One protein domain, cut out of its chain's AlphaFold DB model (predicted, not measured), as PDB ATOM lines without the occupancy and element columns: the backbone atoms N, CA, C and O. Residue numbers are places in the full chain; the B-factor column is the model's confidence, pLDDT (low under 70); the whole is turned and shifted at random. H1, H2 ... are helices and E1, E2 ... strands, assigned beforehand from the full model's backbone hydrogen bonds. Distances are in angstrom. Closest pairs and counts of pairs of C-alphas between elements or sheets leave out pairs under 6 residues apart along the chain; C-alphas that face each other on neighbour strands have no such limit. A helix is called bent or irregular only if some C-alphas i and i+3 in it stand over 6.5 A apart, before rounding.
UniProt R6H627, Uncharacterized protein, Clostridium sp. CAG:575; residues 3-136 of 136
ATOM      1  N   GLU A   3      -2.745  23.034  88.584       90.62
ATOM      2  CA  GLU A   3      -3.486  22.053  87.784       90.62
ATOM      3  C   GLU A   3      -4.769  21.660  88.524       90.62
ATOM      4  O   GLU A   3      -4.738  21.281  89.690       90.62
ATOM      5  N   GLU A   4      -5.894  21.731  87.824       93.88
ATOM      6  CA  GLU A   4      -7.224  21.386  88.311       93.88
ATOM      7  C   GLU A   4      -7.737  20.176  87.524       93.88
ATOM      8  O   GLU A   4      -7.850  20.213  86.293       93.88
ATOM      9  N   LYS A   5      -8.042  19.075  88.217       94.50
ATOM     10  CA  LYS A   5      -8.663  17.902  87.593       94.50
ATOM     11  C   LYS A   5     -10.158  18.173  87.421       94.50
ATOM     12  O   LYS A   5     -10.904  18.095  88.388       94.50
ATOM     13  N   ILE A   6     -10.586  18.444  86.188       95.12
ATOM     14  CA  ILE A   6     -12.006  18.650  85.867       95.12
ATOM     15  C   ILE A   6     -12.749  17.312  85.882       95.12
ATOM     16  O   ILE A   6     -13.891  17.242  86.326       95.12
ATOM     17  N   PHE A   7     -12.122  16.250  85.361       96.19
ATOM     18  CA  PHE A   7     -12.831  14.997  85.112       96.19
ATOM     19  C   PHE A   7     -11.941  13.747  85.125       96.19
ATOM     20  O   PHE A   7     -10.759  13.793  84.766       96.19
ATOM     21  N   SER A   8     -12.552  12.622  85.504       94.81
ATOM     22  CA  SER A   8     -12.065  11.246  85.353       94.81
ATOM     23  C   SER A   8     -13.264  10.369  85.022       94.81
ATOM     24  O   SER A   8     -14.202  10.346  85.814       94.81
ATOM     25  N   GLY A   9     -13.221   9.645  83.911       91.62
ATOM     26  CA  GLY A   9     -14.304   8.745  83.521       91.62
ATOM     27  C   GLY A   9     -13.800   7.462  82.893       91.62
ATOM     28  O   GLY A   9     -12.608   7.161  82.946       91.62
ATOM     29  N   ASN A  10     -14.733   6.733  82.282       92.69
ATOM     30  CA  ASN A  10     -14.475   5.423  81.689       92.69
ATOM     31  C   ASN A  10     -14.792   5.379  80.193       92.69
ATOM     32  O   ASN A  10     -14.426   4.416  79.522       92.69
ATOM     33  N   THR A  11     -15.450   6.409  79.648       96.00
ATOM     34  CA  THR A  11     -15.812   6.464  78.226       96.00
ATOM     35  C   THR A  11     -15.374   7.761  77.547       96.00
ATOM     36  O   THR A  11     -15.281   8.828  78.155       96.00
ATOM     37  N   ILE A  12     -15.140   7.679  76.235       94.75
ATOM     38  CA  ILE A  12     -14.834   8.842  75.389       94.75
ATOM     39  C   ILE A  12     -16.032   9.809  75.351       94.75
ATOM     40  O   ILE A  12     -15.851  11.026  75.321       94.75
ATOM     41  N   GLN A  13     -17.256   9.282  75.405       97.19
ATOM     42  CA  GLN A  13     -18.504  10.042  75.423       97.19
ATOM     43  C   GLN A  13     -18.596  10.947  76.653       97.19
ATOM     44  O   GLN A  13     -18.984  12.108  76.527       97.19
ATOM     45  N   GLU A  14     -18.208  10.454  77.831       96.94
ATOM     46  CA  GLU A  14     -18.171  11.273  79.044       96.94
ATOM     47  C   GLU A  14     -17.129  12.389  78.938       96.94
ATOM     48  O   GLU A  14     -17.426  13.534  79.271       96.94
ATOM     49  N   VAL A  15     -15.936  12.090  78.409       96.69
ATOM     50  CA  VAL A  15     -14.899  13.108  78.173       96.69
ATOM     51  C   VAL A  15     -15.417  14.193  77.228       96.69
ATOM     52  O   VAL A  15     -15.303  15.381  77.531       96.69
ATOM     53  N   ALA A  16     -16.035  13.804  76.112       97.25
ATOM     54  CA  ALA A  16     -16.615  14.739  75.155       97.25
ATOM     55  C   ALA A  16     -17.731  15.587  75.779       97.25
ATOM     56  O   ALA A  16     -17.791  16.792  75.532       97.25
ATOM     57  N   LYS A  17     -18.594  14.979  76.604       98.00
ATOM     58  CA  LYS A  17     -19.694  15.663  77.296       98.00
ATOM     59  C   LYS A  17     -19.176  16.699  78.290       98.00
ATOM     60  O   LYS A  17     -19.553  17.862  78.213       98.00
ATOM     61  N   ILE A  18     -18.286  16.300  79.194       97.88
ATOM     62  CA  ILE A  18     -17.789  17.203  80.236       97.88
ATOM     63  C   ILE A  18     -16.947  18.324  79.628       97.88
ATOM     64  O   ILE A  18     -17.057  19.482  80.035       97.88
ATOM     65  N   PHE A  19     -16.136  18.016  78.613       97.31
ATOM     66  CA  PHE A  19     -15.369  19.051  77.933       97.31
ATOM     67  C   PHE A  19     -16.267  20.040  77.183       97.31
ATOM     68  O   PHE A  19     -16.023  21.246  77.232       97.31
ATOM     69  N   SER A  20     -17.324  19.566  76.518       97.62
ATOM     70  CA  SER A  20     -18.243  20.453  75.806       97.62
ATOM     71  C   SER A  20     -19.048  21.355  76.730       97.62
ATOM     72  O   SER A  20     -19.233  22.533  76.418       97.62
ATOM     73  N   GLU A  21     -19.458  20.844  77.889       97.81
ATOM     74  CA  GLU A  21     -20.087  21.629  78.951       97.81
ATOM     75  C   GLU A  21     -19.152  22.721  79.482       97.81
ATOM     76  O   GLU A  21     -19.585  23.858  79.668       97.81
ATOM     77  N   GLU A  22     -17.868  22.414  79.689       96.25
ATOM     78  CA  GLU A  22     -16.883  23.397  80.147       96.25
ATOM     79  C   GLU A  22     -16.673  24.509  79.110       96.25
ATOM     80  O   GLU A  22     -16.759  25.688  79.456       96.25
ATOM     81  N   ILE A  23     -16.465  24.171  77.832       95.81
ATOM     82  CA  ILE A  23     -16.276  25.183  76.779       95.81
ATOM     83  C   ILE A  23     -17.543  26.026  76.578       95.81
ATOM     84  O   ILE A  23     -17.452  27.251  76.497       95.81
ATOM     85  N   SER A  24     -18.725  25.403  76.568       96.12
ATOM     86  CA  SER A  24     -20.006  26.116  76.476       96.12
ATOM     87  C   SER A  24     -20.214  27.076  77.653       96.12
ATOM     88  O   SER A  24     -20.620  28.222  77.466       96.12
ATOM     89  N   ARG A  25     -19.846  26.661  78.871       95.50
ATOM     90  CA  ARG A  25     -19.917  27.508  80.067       95.50
ATOM     91  C   ARG A  25     -18.968  28.700  79.993       95.50
ATOM     92  O   ARG A  25     -19.368  29.797  80.376       95.50
ATOM     93  N   GLN A  26     -17.733  28.513  79.519       93.69
ATOM     94  CA  GLN A  26     -16.797  29.629  79.312       93.69
ATOM     95  C   GLN A  26     -17.334  30.612  78.270       93.69
ATOM     96  O   GLN A  26     -17.320  31.822  78.486       93.69
ATOM     97  N   TYR A  27     -17.885  30.088  77.177       94.75
ATOM     98  CA  TYR A  27     -18.491  30.896  76.130       94.75
ATOM     99  C   TYR A  27     -19.690  31.712  76.640       94.75
ATOM    100  O   TYR A  27     -19.754  32.925  76.442       94.75
ATOM    101  N   LEU A  28     -20.596  31.082  77.393       95.31
ATOM    102  CA  LEU A  28     -21.736  31.760  78.011       95.31
ATOM    103  C   LEU A  28     -21.299  32.855  78.992       95.31
ATOM    104  O   LEU A  28     -21.888  33.934  79.005       95.31
ATOM    105  N   LYS A  29     -20.265  32.605  79.806       94.62
ATOM    106  CA  LYS A  29     -19.702  33.626  80.706       94.62
ATOM    107  C   LYS A  29     -19.200  34.840  79.928       94.62
ATOM    108  O   LYS A  29     -19.456  35.964  80.343       94.62
ATOM    109  N   HIS A  30     -18.532  34.614  78.800       92.88
ATOM    110  CA  HIS A  30     -18.050  35.685  77.937       92.88
ATOM    111  C   HIS A  30     -19.196  36.501  77.328       92.88
ATOM    112  O   HIS A  30     -19.166  37.725  77.394       92.88
ATOM    113  N   LEU A  31     -20.238  35.848  76.802       93.19
ATOM    114  CA  LEU A  31     -21.408  36.555  76.268       93.19
ATOM    115  C   LEU A  31     -22.123  37.390  77.339       93.19
ATOM    116  O   LEU A  31     -22.478  38.534  77.081       93.19
ATOM    117  N   LYS A  32     -22.298  36.842  78.549       93.88
ATOM    118  CA  LYS A  32     -22.910  37.573  79.670       93.88
ATOM    119  C   LYS A  32     -22.083  38.777  80.107       93.88
ATOM    120  O   LYS A  32     -22.657  39.806  80.430       93.88
ATOM    121  N   PHE A  33     -20.756  38.651  80.110       92.94
ATOM    122  CA  PHE A  33     -19.869  39.778  80.388       92.94
ATOM    123  C   PHE A  33     -20.116  40.919  79.395       92.94
ATOM    124  O   PHE A  33     -20.378  42.034  79.829       92.94
ATOM    125  N   TRP A  34     -20.132  40.623  78.091       90.69
ATOM    126  CA  TRP A  34     -20.400  41.642  77.073       90.69
ATOM    127  C   TRP A  34     -21.802  42.230  77.172       90.69
ATOM    128  O   TRP A  34     -21.972  43.432  77.039       90.69
ATOM    129  N   GLN A  35     -22.805  41.404  77.474       92.38
ATOM    130  CA  GLN A  35     -24.173  41.894  77.635       92.38
ATOM    131  C   GLN A  35     -24.269  42.925  78.767       92.38
ATOM    132  O   GLN A  35     -24.939  43.939  78.615       92.38
ATOM    133  N   ILE A  36     -23.577  42.681  79.884       91.00
ATOM    134  CA  ILE A  36     -23.529  43.613  81.018       91.00
ATOM    135  C   ILE A  36     -22.825  44.917  80.622       91.00
ATOM    136  O   ILE A  36     -23.258  45.986  81.039       91.00
ATOM    137  N   THR A  37     -21.757  44.847  79.824       90.00
ATOM    138  CA  THR A  37     -21.013  46.043  79.398       90.00
ATOM    139  C   THR A  37     -21.715  46.855  78.311       90.00
ATOM    140  O   THR A  37     -21.380  48.021  78.139       90.00
ATOM    141  N   SER A  38     -22.679  46.266  77.604       86.25
ATOM    142  CA  SER A  38     -23.436  46.901  76.515       86.25
ATOM    143  C   SER A  38     -24.817  47.401  76.954       86.25
ATOM    144  O   SER A  38     -25.697  47.576  76.122       86.25
ATOM    145  N   ILE A  39     -25.047  47.606  78.256       82.56
ATOM    146  CA  ILE A  39     -26.377  47.962  78.785       82.56
ATOM    147  C   ILE A  39     -26.916  49.298  78.247       82.56
ATOM    148  O   ILE A  39     -28.126  49.463  78.122       82.56
ATOM    149  N   ASP A  40     -26.018  50.217  77.889       84.88
ATOM    150  CA  ASP A  40     -26.359  51.533  77.340       84.88
ATOM    151  C   ASP A  40     -26.579  51.506  75.810       84.88
ATOM    152  O   ASP A  40     -27.097  52.471  75.246       84.88
ATOM    153  N   ASP A  41     -26.233  50.401  75.133       88.06
ATOM    154  CA  ASP A  41     -26.507  50.159  73.710       88.06
ATOM    155  C   ASP A  41     -27.603  49.093  73.567       88.06
ATOM    156  O   ASP A  41     -27.367  47.882  73.613       88.06
ATOM    157  N   ASN A  42     -28.835  49.565  73.378       84.38
ATOM    158  CA  ASN A  42     -30.021  48.714  73.311       84.38
ATOM    159  C   ASN A  42     -29.935  47.687  72.161       84.38
ATOM    160  O   ASN A  42     -30.317  46.528  72.326       84.38
ATOM    161  N   ASP A  43     -29.378  48.071  71.009       88.31
ATOM    162  CA  ASP A  43     -29.254  47.181  69.850       88.31
ATOM    163  C   ASP A  43     -28.205  46.090  70.087       88.31
ATOM    164  O   ASP A  43     -28.394  44.934  69.689       88.31
ATOM    165  N   GLU A  44     -27.077  46.436  70.709       88.50
ATOM    166  CA  GLU A  44     -26.047  45.463  71.068       88.50
ATOM    167  C   GLU A  44     -26.531  44.506  72.167       88.50
ATOM    168  O   GLU A  44     -26.326  43.289  72.059       88.50
ATOM    169  N   PHE A  45     -27.252  45.021  73.166       89.62
ATOM    170  CA  PHE A  45     -27.832  44.230  74.247       89.62
ATOM    171  C   PHE A  45     -28.759  43.121  73.725       89.62
ATOM    172  O   PHE A  45     -28.563  41.946  74.056       89.62
ATOM    173  N   TRP A  46     -29.731  43.456  72.864       89.69
ATOM    174  CA  TRP A  46     -30.673  42.467  72.321       89.69
ATOM    175  C   TRP A  46     -29.984  41.437  71.420       89.69
ATOM    176  O   TRP A  46     -30.274  40.242  71.517       89.69
ATOM    177  N   LYS A  47     -29.003  41.857  70.606       90.06
ATOM    178  CA  LYS A  47     -28.178  40.925  69.813       90.06
ATOM    179  C   LYS A  47     -27.447  39.924  70.708       90.06
ATOM    180  O   LYS A  47     -27.339  38.748  70.356       90.06
ATOM    181  N   LEU A  48     -26.915  40.365  71.848       91.62
ATOM    182  CA  LEU A  48     -26.241  39.486  72.805       91.62
ATOM    183  C   LEU A  48     -27.223  38.552  73.517       91.62
ATOM    184  O   LEU A  48     -26.897  37.384  73.728       91.62
ATOM    185  N   GLU A  49     -28.437  39.012  73.817       92.81
ATOM    186  CA  GLU A  49     -29.477  38.172  74.412       92.81
ATOM    187  C   GLU A  49     -29.880  37.007  73.493       92.81
ATOM    188  O   GLU A  49     -29.961  35.856  73.937       92.81
ATOM    189  N   GLU A  50     -30.075  37.270  72.197       93.00
ATOM    190  CA  GLU A  50     -30.350  36.217  71.210       93.00
ATOM    191  C   GLU A  50     -29.209  35.195  71.134       93.00
ATOM    192  O   GLU A  50     -29.443  33.979  71.141       93.00
ATOM    193  N   LYS A  51     -27.958  35.678  71.117       93.38
ATOM    194  CA  LYS A  51     -26.770  34.818  71.131       93.38
ATOM    195  C   LYS A  51     -26.722  33.945  72.381       93.38
ATOM    196  O   LYS A  51     -26.513  32.742  72.257       93.38
ATOM    197  N   ILE A  52     -26.980  34.503  73.565       94.75
ATOM    198  CA  ILE A  52     -26.994  33.770  74.843       94.75
ATOM    199  C   ILE A  52     -28.014  32.626  74.827       94.75
ATOM    200  O   ILE A  52     -27.722  31.544  75.341       94.75
ATOM    201  N   LYS A  53     -29.188  32.829  74.217       94.69
ATOM    202  CA  LYS A  53     -30.237  31.800  74.125       94.69
ATOM    203  C   LYS A  53     -29.858  30.653  73.183       94.69
ATOM    204  O   LYS A  53     -30.246  29.511  73.426       94.69
ATOM    205  N   ARG A  54     -29.113  30.935  72.108       94.12
ATOM    206  CA  ARG A  54     -28.880  29.976  71.016       94.12
ATOM    207  C   ARG A  54     -27.462  29.419  70.952       94.12
ATOM    208  O   ARG A  54     -27.286  28.210  70.834       94.12
ATOM    209  N   GLU A  55     -26.449  30.272  70.954       95.38
ATOM    210  CA  GLU A  55     -25.081  29.887  70.595       95.38
ATOM    211  C   GLU A  55     -24.429  28.910  71.599       95.38
ATOM    212  O   GLU A  55     -23.810  27.955  71.131       95.38
ATOM    213  N   PRO A  56     -24.606  29.009  72.936       95.31
ATOM    214  CA  PRO A  56     -23.995  28.067  73.883       95.31
ATOM    215  C   PRO A  56     -24.353  26.595  73.649       95.31
ATOM    216  O   PRO A  56     -23.487  25.728  73.793       95.31
ATOM    217  N   SER A  57     -25.599  26.296  73.264       95.81
ATOM    218  CA  SER A  57     -26.029  24.920  72.972       95.81
ATOM    219  C   SER A  57     -25.427  24.406  71.659       95.81
ATOM    220  O   SER A  57     -25.015  23.247  71.572       95.81
ATOM    221  N   VAL A  58     -25.281  25.284  70.660       95.81
ATOM    222  CA  VAL A  58     -24.583  24.985  69.400       95.81
ATOM    223  C   VAL A  58     -23.103  24.702  69.662       95.81
ATOM    224  O   VAL A  58     -22.592  23.683  69.200       95.81
ATOM    225  N   VAL A  59     -22.433  25.544  70.458       96.25
ATOM    226  CA  VAL A  59     -21.033  25.336  70.862       96.25
ATOM    227  C   VAL A  59     -20.869  24.007  71.580       96.25
ATOM    228  O   VAL A  59     -19.986  23.230  71.225       96.25
ATOM    229  N   GLN A  60     -21.736  23.709  72.548       97.38
ATOM    230  CA  GLN A  60     -21.691  22.446  73.280       97.38
ATOM    231  C   GLN A  60     -21.803  21.246  72.329       97.38
ATOM    232  O   GLN A  60     -20.972  20.338  72.369       97.38
ATOM    233  N   LYS A  61     -22.782  21.253  71.420       97.50
ATOM    234  CA  LYS A  61     -22.967  20.176  70.437       97.50
ATOM    235  C   LYS A  61     -21.748  20.015  69.520       97.50
ATOM    236  O   LYS A  61     -21.278  18.898  69.312       97.50
ATOM    237  N   ASN A  62     -21.218  21.117  68.995       97.19
ATOM    238  CA  ASN A  62     -20.093  21.087  68.061       97.19
ATOM    239  C   ASN A  62     -18.795  20.636  68.744       97.19
ATOM    240  O   ASN A  62     -18.076  19.802  68.196       97.19
ATOM    241  N   VAL A  63     -18.524  21.111  69.963       97.44
ATOM    242  CA  VAL A  63     -17.372  20.671  70.768       97.44
ATOM    243  C   VAL A  63     -17.480  19.187  71.104       97.44
ATOM    244  O   VAL A  63     -16.492  18.467  70.969       97.44
ATOM    245  N   PHE A  64     -18.668  18.718  71.497       98.25
ATOM    246  CA  PHE A  64     -18.915  17.305  71.784       98.25
ATOM    247  C   PHE A  64     -18.565  16.423  70.579       98.25
ATOM    248  O   PHE A  64     -17.734  15.522  70.692       98.25
ATOM    249  N   ASN A  65     -19.132  16.733  69.410       97.69
ATOM    250  CA  ASN A  65     -18.883  15.982  68.178       97.69
ATOM    251  C   ASN A  65     -17.406  16.022  67.770       97.69
ATOM    252  O   ASN A  65     -16.839  14.991  67.416       97.69
ATOM    253  N   LYS A  66     -16.763  17.191  67.868       96.69
ATOM    254  CA  LYS A  66     -15.357  17.365  67.483       96.69
ATOM    255  C   LYS A  66     -14.411  16.581  68.395       96.69
ATOM    256  O   LYS A  66     -13.479  15.955  67.904       96.69
ATOM    257  N   ILE A  67     -14.648  16.560  69.711       96.50
ATOM    258  CA  ILE A  67     -13.856  15.728  70.632       96.50
ATOM    259  C   ILE A  67     -14.078  14.244  70.376       96.50
ATOM    260  O   ILE A  67     -13.098  13.502  70.331       96.50
ATOM    261  N   LEU A  68     -15.330  13.814  70.182       96.31
ATOM    262  CA  LEU A  68     -15.623  12.430  69.816       96.31
ATOM    263  C   LEU A  68     -14.842  12.020  68.566       96.31
ATOM    264  O   LEU A  68     -14.156  11.003  68.590       96.31
ATOM    265  N   GLU A  69     -14.892  12.828  67.506       95.62
ATOM    266  CA  GLU A  69     -14.182  12.554  66.258       95.62
ATOM    267  C   GLU A  69     -12.665  12.468  66.463       95.62
ATOM    268  O   GLU A  69     -12.040  11.499  66.024       95.62
ATOM    269  N   ILE A  70     -12.078  13.444  67.167       94.50
ATOM    270  CA  ILE A  70     -10.642  13.469  67.463       94.50
ATOM    271  C   ILE A  70     -10.231  12.202  68.218       94.50
ATOM    272  O   ILE A  70      -9.251  11.563  67.840       94.50
ATOM    273  N   MET A  71     -10.991  11.828  69.252       92.88
ATOM    274  CA  MET A  71     -10.671  10.703  70.133       92.88
ATOM    275  C   MET A  71     -10.937   9.331  69.510       92.88
ATOM    276  O   MET A  71     -10.209   8.388  69.807       92.88
ATOM    277  N   GLN A  72     -11.947   9.204  68.645       94.00
ATOM    278  CA  GLN A  72     -12.280   7.950  67.959       94.00
ATOM    279  C   GLN A  72     -11.402   7.693  66.732       94.00
ATOM    280  O   GLN A  72     -11.193   6.540  66.362       94.00
ATOM    281  N   LYS A  73     -10.885   8.750  66.092       92.75
ATOM    282  CA  LYS A  73     -10.035   8.655  64.895       92.75
ATOM    283  C   LYS A  73      -8.677   9.328  65.136       92.75
ATOM    284  O   LYS A  73      -8.362  10.312  64.457       92.75
ATOM    285  N   PRO A  74      -7.846   8.815  66.064       89.69
ATOM    286  CA  PRO A  74      -6.574   9.444  66.423       89.69
ATOM    287  C   PRO A  74      -5.610   9.547  65.234       89.69
ATOM    288  O   PRO A  74      -4.942  10.566  65.069       89.69
ATOM    289  N   GLU A  75      -5.594   8.544  64.350       88.19
ATOM    290  CA  GLU A  75      -4.732   8.528  63.161       88.19
ATOM    291  C   GLU A  75      -5.066   9.644  62.158       88.19
ATOM    292  O   GLU A  75      -4.158  10.222  61.561       88.19
ATOM    293  N   ALA A  76      -6.348   9.995  62.014       89.44
ATOM    294  CA  ALA A  76      -6.801  11.105  61.171       89.44
ATOM    295  C   ALA A  76      -6.622  12.474  61.855       89.44
ATOM    296  O   ALA A  76      -6.572  13.509  61.194       89.44
ATOM    297  N   ASN A  77      -6.495  12.487  63.184       89.56
ATOM    298  CA  ASN A  77      -6.479  13.692  64.011       89.56
ATOM    299  C   ASN A  77      -5.132  13.942  64.704       89.56
ATOM    300  O   ASN A  77      -5.064  14.704  65.670       89.56
ATOM    301  N   LYS A  78      -4.040  13.361  64.182       86.69
ATOM    302  CA  LYS A  78      -2.680  13.429  64.754       86.69
ATOM    303  C   LYS A  78      -2.231  14.835  65.144       86.69
ATOM    304  O   LYS A  78      -1.547  14.981  66.148       86.69
ATOM    305  N   LYS A  79      -2.654  15.867  64.405       87.94
ATOM    306  CA  LYS A  79      -2.321  17.275  64.697       87.94
ATOM    307  C   LYS A  79      -2.730  17.733  66.103       87.94
ATOM    308  O   LYS A  79      -2.086  18.610  66.670       87.94
ATOM    309  N   PHE A  80      -3.783  17.144  66.673       88.06
ATOM    310  CA  PHE A  80      -4.267  17.477  68.014       88.06
ATOM    311  C   PHE A  80      -3.536  16.712  69.118       88.06
ATOM    312  O   PHE A  80      -3.549  17.140  70.276       88.06
ATOM    313  N   TYR A  81      -2.877  15.607  68.770       88.31
ATOM    314  CA  TYR A  81      -2.161  14.759  69.706       88.31
ATOM    315  C   TYR A  81      -0.719  15.224  69.869       88.31
ATOM    316  O   TYR A  81       0.030  15.379  68.908       88.31
ATOM    317  N   LYS A  82      -0.294  15.396  71.119       82.19
ATOM    318  CA  LYS A  82       1.113  15.592  71.468       82.19
ATOM    319  C   LYS A  82       1.590  14.394  72.272       82.19
ATOM    320  O   LYS A  82       0.961  14.018  73.258       82.19
ATOM    321  N   LYS A  83       2.742  13.834  71.902       67.38
ATOM    322  CA  LYS A  83       3.429  12.850  72.741       67.38
ATOM    323  C   LYS A  83       4.058  13.583  73.922       67.38
ATOM    324  O   LYS A  83       4.995  14.357  73.744       67.38
ATOM    325  N   ARG A  84       3.558  13.355  75.139       59.72
ATOM    326  CA  ARG A  84       4.253  13.802  76.357       59.72
ATOM    327  C   ARG A  84       5.216  12.696  76.783       59.72
ATOM    328  O   ARG A  84       4.768  11.679  77.306       59.72
ATOM    329  N   LEU A  85       6.518  12.883  76.551       49.97
ATOM    330  CA  LEU A  85       7.554  12.042  77.157       49.97
ATOM    331  C   LEU A  85       7.639  12.385  78.649       49.97
ATOM    332  O   LEU A  85       8.289  13.347  79.044       49.97
ATOM    333  N   LEU A  86       6.938  11.622  79.484       49.53
ATOM    334  CA  LEU A  86       7.212  11.559  80.916       49.53
ATOM    335  C   LEU A  86       7.661  10.135  81.232       49.53
ATOM    336  O   LEU A  86       6.851   9.214  81.315       49.53
ATOM    337  N   LEU A  87       8.983  10.014  81.335       45.97
ATOM    338  CA  LEU A  87       9.811   8.903  81.798       45.97
ATOM    339  C   LEU A  87       9.608   7.519  81.156       45.97
ATOM    340  O   LEU A  87      10.615   6.989  80.725       45.97
ATOM    341  N   PHE A  88       8.410   6.945  80.981       42.12
ATOM    342  CA  PHE A  88       8.294   5.587  80.392       42.12
ATOM    343  C   PHE A  88       7.014   5.259  79.599       42.12
ATOM    344  O   PHE A  88       6.868   4.127  79.144       42.12
ATOM    345  N   ARG A  89       6.085   6.200  79.366       47.91
ATOM    346  CA  ARG A  89       4.934   5.974  78.460       47.91
ATOM    347  C   ARG A  89       4.594   7.243  77.686       47.91
ATOM    348  O   ARG A  89       4.337   8.281  78.296       47.91
ATOM    349  N   SER A  90       4.600   7.175  76.352       53.16
ATOM    350  CA  SER A  90       4.110   8.271  75.514       53.16
ATOM    351  C   SER A  90       2.606   8.394  75.720       53.16
ATOM    352  O   SER A  90       1.855   7.603  75.166       53.16
ATOM    353  N   LYS A  91       2.166   9.361  76.524       64.12
ATOM    354  CA  LYS A  91       0.730   9.606  76.670       64.12
ATOM    355  C   LYS A  91       0.243  10.340  75.432       64.12
ATOM    356  O   LYS A  91       0.738  11.438  75.151       64.12
ATOM    357  N   ASN A  92      -0.718   9.750  74.728       79.56
ATOM    358  CA  ASN A  92      -1.478  10.440  73.695       79.56
ATOM    359  C   ASN A  92      -2.397  11.461  74.376       79.56
ATOM    360  O   ASN A  92      -3.485  11.149  74.855       79.56
ATOM    361  N   ILE A  93      -1.908  12.695  74.493       89.50
ATOM    362  CA  ILE A  93      -2.671  13.795  75.081       89.50
ATOM    363  C   ILE A  93      -3.096  14.780  74.007       89.50
ATOM    364  O   ILE A  93      -2.313  15.139  73.127       89.50
ATOM    365  N   ILE A  94      -4.322  15.268  74.132       92.75
ATOM    366  CA  ILE A  94      -4.844  16.368  73.337       92.75
ATOM    367  C   ILE A  94      -4.668  17.640  74.157       92.75
ATOM    368  O   ILE A  94      -5.076  17.713  75.318       92.75
ATOM    369  N   ILE A  95      -4.009  18.634  73.568       91.62
ATOM    370  CA  ILE A  95      -3.740  19.917  74.215       91.62
ATOM    371  C   ILE A  95      -4.535  21.002  73.506       91.62
ATOM    372  O   ILE A  95      -4.327  21.248  72.321       91.62
ATOM    373  N   ILE A  96      -5.399  21.679  74.257       93.38
ATOM    374  CA  ILE A  96      -6.249  22.749  73.743       93.38
ATOM    375  C   ILE A  96      -5.954  24.020  74.544       93.38
ATOM    376  O   ILE A  96      -6.194  24.091  75.747       93.38
ATOM    377  N   THR A  97      -5.380  25.009  73.868       92.50
ATOM    378  CA  THR A  97      -5.127  26.376  74.356       92.50
ATOM    379  C   THR A  97      -5.989  27.344  73.561       92.50
ATOM    380  O   THR A  97      -6.447  26.975  72.486       92.50
ATOM    381  N   SER A  98      -6.154  28.587  74.019       90.81
ATOM    382  CA  SER A  98      -6.864  29.637  73.260       90.81
ATOM    383  C   SER A  98      -6.385  29.781  71.808       90.81
ATOM    384  O   SER A  98      -7.188  30.025  70.926       90.81
ATOM    385  N   SER A  99      -5.103  29.552  71.526       89.38
ATOM    386  CA  SER A  99      -4.525  29.594  70.174       89.38
ATOM    387  C   SER A  99      -4.700  28.308  69.348       89.38
ATOM    388  O   SER A  99      -4.015  28.138  68.346       89.38
ATOM    389  N   SER A 100      -5.494  27.343  69.812       90.12
ATOM    390  CA  SER A 100      -5.655  26.053  69.143       90.12
ATOM    391  C   SER A 100      -6.680  26.130  68.015       90.12
ATOM    392  O   SER A 100      -7.818  26.541  68.241       90.12
ATOM    393  N   ASP A 101      -6.334  25.562  66.857       90.50
ATOM    394  CA  ASP A 101      -7.245  25.329  65.722       90.50
ATOM    395  C   ASP A 101      -8.449  24.437  66.081       90.50
ATOM    396  O   ASP A 101      -9.373  24.235  65.286       90.50
ATOM    397  N   PHE A 102      -8.461  23.873  67.292       93.25
ATOM    398  CA  PHE A 102      -9.624  23.202  67.854       93.25
ATOM    399  C   PHE A 102     -10.879  24.084  67.804       93.25
ATOM    400  O   PHE A 102     -11.966  23.565  67.557       93.25
ATOM    401  N   TYR A 103     -10.748  25.399  67.990       93.00
ATOM    402  CA  TYR A 103     -11.901  26.300  68.036       93.00
ATOM    403  C   TYR A 103     -12.451  26.698  66.662       93.00
ATOM    404  O   TYR A 103     -13.542  27.270  66.591       93.00
ATOM    405  N   ASN A 104     -11.752  26.347  65.581       90.38
ATOM    406  CA  ASN A 104     -12.204  26.622  64.220       90.38
ATOM    407  C   ASN A 104     -13.520  25.882  63.937       90.38
ATOM    408  O   ASN A 104     -13.711  24.743  64.379       90.38
ATOM    409  N   ASP A 105     -14.424  26.552  63.221       88.50
ATOM    410  CA  ASP A 105     -15.715  26.025  62.753       88.50
ATOM    411  C   ASP A 105     -16.700  25.602  63.855       88.50
ATOM    412  O   ASP A 105     -17.731  24.989  63.584       88.50
ATOM    413  N   LEU A 106     -16.434  25.955  65.119       91.62
ATOM    414  CA  LEU A 106     -17.380  25.707  66.210       91.62
ATOM    415  C   LEU A 106     -18.610  26.631  66.141       91.62
ATOM    416  O   LEU A 106     -19.672  26.260  66.640       91.62
ATOM    417  N   LEU A 107     -18.479  27.799  65.501       89.94
ATOM    418  CA  LEU A 107     -19.567  28.706  65.127       89.94
ATOM    419  C   LEU A 107     -19.279  29.340  63.755       89.94
ATOM    420  O   LEU A 107     -18.113  29.604  63.460       89.94
ATOM    421  N   PRO A 108     -20.312  29.690  62.958       77.88
ATOM    422  CA  PRO A 108     -20.133  30.289  61.629       77.88
ATOM    423  C   PRO A 108     -19.368  31.616  61.637       77.88
ATOM    424  O   PRO A 108     -18.670  31.940  60.684       77.88
ATOM    425  N   LYS A 109     -19.508  32.398  62.714       74.50
ATOM    426  CA  LYS A 109     -18.854  33.705  62.877       74.50
ATOM    427  C   LYS A 109     -17.537  33.627  63.670       74.50
ATOM    428  O   LYS A 109     -16.933  34.661  63.938       74.50
ATOM    429  N   GLY A 110     -17.090  32.423  64.043       76.56
ATOM    430  CA  GLY A 110     -15.865  32.207  64.817       76.56
ATOM    431  C   GLY A 110     -15.903  32.803  66.232       76.56
ATOM    432  O   GLY A 110     -16.962  32.961  66.836       76.56
ATOM    433  N   GLY A 111     -14.722  33.103  66.783       78.88
ATOM    434  CA  GLY A 111     -14.571  33.909  68.001       78.88
ATOM    435  C   GLY A 111     -14.484  33.154  69.334       78.88
ATOM    436  O   GLY A 111     -14.105  33.753  70.337       78.88
ATOM    437  N   ILE A 112     -14.736  31.840  69.365       87.06
ATOM    438  CA  ILE A 112     -14.712  31.055  70.619       87.06
ATOM    439  C   ILE A 112     -13.322  31.021  71.259       87.06
ATOM    440  O   ILE A 112     -13.189  31.078  72.475       87.06
ATOM    441  N   GLN A 113     -12.263  31.007  70.456       86.19
ATOM    442  CA  GLN A 113     -10.883  31.099  70.936       86.19
ATOM    443  C   GLN A 113     -10.623  32.287  71.880       86.19
ATOM    444  O   GLN A 113      -9.851  32.160  72.830       86.19
ATOM    445  N   HIS A 114     -11.290  33.425  71.656       86.00
ATOM    446  CA  HIS A 114     -11.127  34.636  72.464       86.00
ATOM    447  C   HIS A 114     -11.866  34.557  73.803       86.00
ATOM    448  O   HIS A 114     -11.566  35.327  74.713       86.00
ATOM    449  N   THR A 115     -12.792  33.607  73.953       86.94
ATOM    450  CA  THR A 115     -13.510  33.384  75.214       86.94
ATOM    451  C   THR A 115     -12.714  32.515  76.181       86.94
ATOM    452  O   THR A 115     -13.110  32.351  77.332       86.94
ATOM    453  N   ILE A 116     -11.601  31.938  75.726       88.94
ATOM    454  CA  ILE A 116     -10.726  31.092  76.527       88.94
ATOM    455  C   ILE A 116      -9.524  31.924  76.987       88.94
ATOM    456  O   ILE A 116      -8.776  32.432  76.150       88.94
ATOM    457  N   PRO A 117      -9.292  32.064  78.305       87.75
ATOM    458  CA  PRO A 117      -8.148  32.814  78.810       87.75
ATOM    459  C   PRO A 117      -6.809  32.289  78.274       87.75
ATOM    460  O   PRO A 117      -6.573  31.082  78.195       87.75
ATOM    461  N   LYS A 118      -5.898  33.208  77.922       90.25
ATOM    462  CA  LYS A 118      -4.592  32.873  77.319       90.25
ATOM    463  C   LYS A 118      -3.692  32.032  78.228       90.25
ATOM    464  O   LYS A 118      -2.889  31.251  77.730       90.25
ATOM    465  N   ASN A 119      -3.855  32.168  79.539       90.75
ATOM    466  CA  ASN A 119      -3.121  31.425  80.559       90.75
ATOM    467  C   ASN A 119      -3.743  30.056  80.886       90.75
ATOM    468  O   ASN A 119      -3.282  29.386  81.806       90.75
ATOM    469  N   ILE A 120      -4.786  29.623  80.171       92.19
ATOM    470  CA  ILE A 120      -5.423  28.325  80.392       92.19
ATOM    471  C   ILE A 120      -5.068  27.357  79.269       92.19
ATOM    472  O   ILE A 120      -5.147  27.658  78.077       92.19
ATOM    473  N   LYS A 121      -4.727  26.138  79.679       93.00
ATOM    474  CA  LYS A 121      -4.543  24.987  78.807       93.00
ATOM    475  C   LYS A 121      -5.373  23.819  79.313       93.00
ATOM    476  O   LYS A 121      -5.186  23.365  80.439       93.00
ATOM    477  N   TYR A 122      -6.218  23.281  78.450       94.88
ATOM    478  CA  TYR A 122      -6.905  22.022  78.686       94.88
ATOM    479  C   TYR A 122      -6.057  20.861  78.161       94.88
ATOM    480  O   TYR A 122      -5.461  20.933  77.082       94.88
ATOM    481  N   ILE A 123      -5.970  19.799  78.953       94.12
ATOM    482  CA  ILE A 123      -5.235  18.577  78.648       94.12
ATOM    483  C   ILE A 123      -6.221  17.425  78.773       94.12
ATOM    484  O   ILE A 123      -6.657  17.103  79.878       94.12
ATOM    485  N   LEU A 124      -6.557  16.813  77.644       94.62
ATOM    486  CA  LEU A 124      -7.394  15.623  77.596       94.62
ATOM    487  C   LEU A 124      -6.477  14.422  77.397       94.62
ATOM    488  O   LEU A 124      -5.674  14.390  76.463       94.62
ATOM    489  N   ASN A 125      -6.565  13.443  78.287       90.69
ATOM    490  CA  ASN A 125      -5.820  12.200  78.164       90.69
ATOM    491  C   ASN A 125      -6.724  11.146  77.523       90.69
ATOM    492  O   ASN A 125      -7.709  10.748  78.138       90.69
ATOM    493  N   SER A 126      -6.395  10.698  76.308       86.25
ATOM    494  CA  SER A 126      -7.236   9.733  75.591       86.25
ATOM    495  C   SER A 126      -7.120   8.302  76.106       86.25
ATOM    496  O   SER A 126      -8.026   7.518  75.872       86.25
ATOM    497  N   GLU A 127      -6.035   7.961  76.802       86.81
ATOM    498  CA  GLU A 127      -5.833   6.631  77.394       86.81
ATOM    499  C   GLU A 127      -6.505   6.528  78.765       86.81
ATOM    500  O   GLU A 127      -7.193   5.558  79.058       86.81
ATOM    501  N   ASN A 128      -6.333   7.558  79.599       90.31
ATOM    502  CA  ASN A 128      -6.864   7.574  80.966       90.31
ATOM    503  C   ASN A 128      -8.246   8.233  81.073       90.31
ATOM    504  O   ASN A 128      -8.783   8.313  82.174       90.31
ATOM    505  N   LEU A 129      -8.769   8.775  79.969       93.75
ATOM    506  CA  LEU A 129     -10.079   9.427  79.883       93.75
ATOM    507  C   LEU A 129     -10.274  10.503  80.963       93.75
ATOM    508  O   LEU A 129     -11.268  10.550  81.689       93.75
ATOM    509  N   THR A 130      -9.277  11.383  81.074       94.62
ATOM    510  CA  THR A 130      -9.263  12.487  82.042       94.62
ATOM    511  C   THR A 130      -9.183  13.845  81.367       94.62
ATOM    512  O   THR A 130      -8.635  13.983  80.272       94.62
ATOM    513  N   ILE A 131      -9.688  14.862  82.067       96.06
ATOM    514  CA  ILE A 131      -9.583  16.269  81.674       96.06
ATOM    515  C   ILE A 131      -8.886  17.023  82.800       96.06
ATOM    516  O   ILE A 131      -9.335  17.006  83.949       96.06
ATOM    517  N   VAL A 132      -7.798  17.706  82.462       95.31
ATOM    518  CA  VAL A 132      -7.066  18.587  83.372       95.31
ATOM    519  C   VAL A 132      -7.038  19.989  82.788       95.31
ATOM    520  O   VAL A 132      -6.723  20.178  81.613       95.31
ATOM    521  N   LYS A 133      -7.334  20.978  83.622       95.06
ATOM    522  CA  LYS A 133      -7.171  22.394  83.324       95.06
ATOM    523  C   LYS A 133      -5.922  22.900  84.012       95.06
ATOM    524  O   LYS A 133      -5.770  22.777  85.222       95.06
ATOM    525  N   LYS A 134      -5.008  23.452  83.230       93.31
ATOM    526  CA  LYS A 134      -3.723  23.942  83.701       93.31
ATOM    527  C   LYS A 134      -3.635  25.447  83.527       93.31
ATOM    528  O   LYS A 134      -3.888  25.944  82.432       93.31
ATOM    529  N   TYR A 135      -3.226  26.126  84.590       90.75
ATOM    530  CA  TYR A 135      -2.956  27.557  84.609       90.75
ATOM    531  C   TYR A 135      -1.449  27.758  84.418       90.75
ATOM    532  O   TYR A 135      -0.647  27.238  85.208       90.75
ATOM    533  N   ILE A 136      -1.093  28.412  83.314       84.94
ATOM    534  CA  ILE A 136       0.275  28.689  82.856       84.94
ATOM    535  C   ILE A 136       0.710  30.050  83.379       84.94
ATOM    536  O   ILE A 136      -0.080  31.006  83.225       84.94
TER     537      ILE A 136
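Overview. This is residues 3 to 136 of the 136 residues of an uncharacterized protein of Clostridium sp. CAG:575 (UniProt R6H627). A strongly twisted sheet of five strands has the long helix H1 over one face, along E1 and E5, and the bent helix H2 folds back beside H1, so that the two make a long helical hairpin whose far part, with the arm H2a, reaches past the sheet. The hairpin of E2 and E3 makes the other end of this rod, and the little helix H3 packs on residues 26 to 30 of H1. The printed part has 134 residues, with three named helices and five named strands in the order E1 H1 H2 E2 E3 H3 E4 E5; the class is mixed, helices and strands, in two layers, H1 on one face of the sheet. The sheet runs E1 E5 E4 E3 E2, antiparallel throughout. The whole is compact, with a radius of gyration of the C-alphas of 16.1 A and spans of 58 by 27 by 24 A.

Arrangement. In the sheet, E1, residues 3 to 8, is an edge strand beside E5, residues 130 to 135, with N 4 and O 133 at 2.8 A. E5 forms a hairpin with E4, residues 120 to 125, with N 123 and O 132 at 2.8 A. E4 neighbours E3, residues 89 to 97, with N 94 and O 124 at 2.8 A. E3 forms a hairpin with the edge strand E2, residues 81 to 86, with N 82 and O 93 at 2.9 A. H1, residues 12 to 37, is on the sheet at a height of 11.0 A, over E1 and E5, and runs along the strands, at 17 degrees to E5 on the local plane. H2, residues 42 to 72, was assigned as one helix by its hydrogen bonds but is bent, C-alphas 53 and 56 being 7.3 A apart; its arms H2a, residues 42 to 53, and H2b, residues 56 to 72, stand at a steep tilt of 43 degrees. H2b touches H1, closest at the C-alphas of Ser 20 and Gln 60, 4.7 A, with a shallow tilt of 31 degrees, opposite ways. H2b only grazes the sheet, with residues 67 to 71. H2a touches residues 28 to 35 of H1 alone, closest at the C-alphas of Gln 35 and Phe 45, 5.5 A, and is not on the sheet. H3, residues 112 to 115, touches H1, closest at the C-alphas of Tyr 27 and Thr 115, 5.6 A. Every O i to N i+4 pair is within hydrogen-bond range in H1, H2a and H2b; H3 is too short for one.

Along the chain. E1 begins at C-alpha 3, (-3.486, 22.053, 87.784), and E5 ends at C-alpha 135, (-2.956, 27.557, 84.609). From first to last C-alpha H1 is 37.9 A long, H2b 24.0 A and E3 23.1 A.

Size, cuts and confidence. The two C-alphas farthest apart, those of Asn 42 and Phe 88, are 58.1 A apart. The printed part has no cut; the link from E3 to H3, residues 98 to 111, is long. Mean pLDDT of the printed part is 89.3, and residues 83 to 91 are under 70.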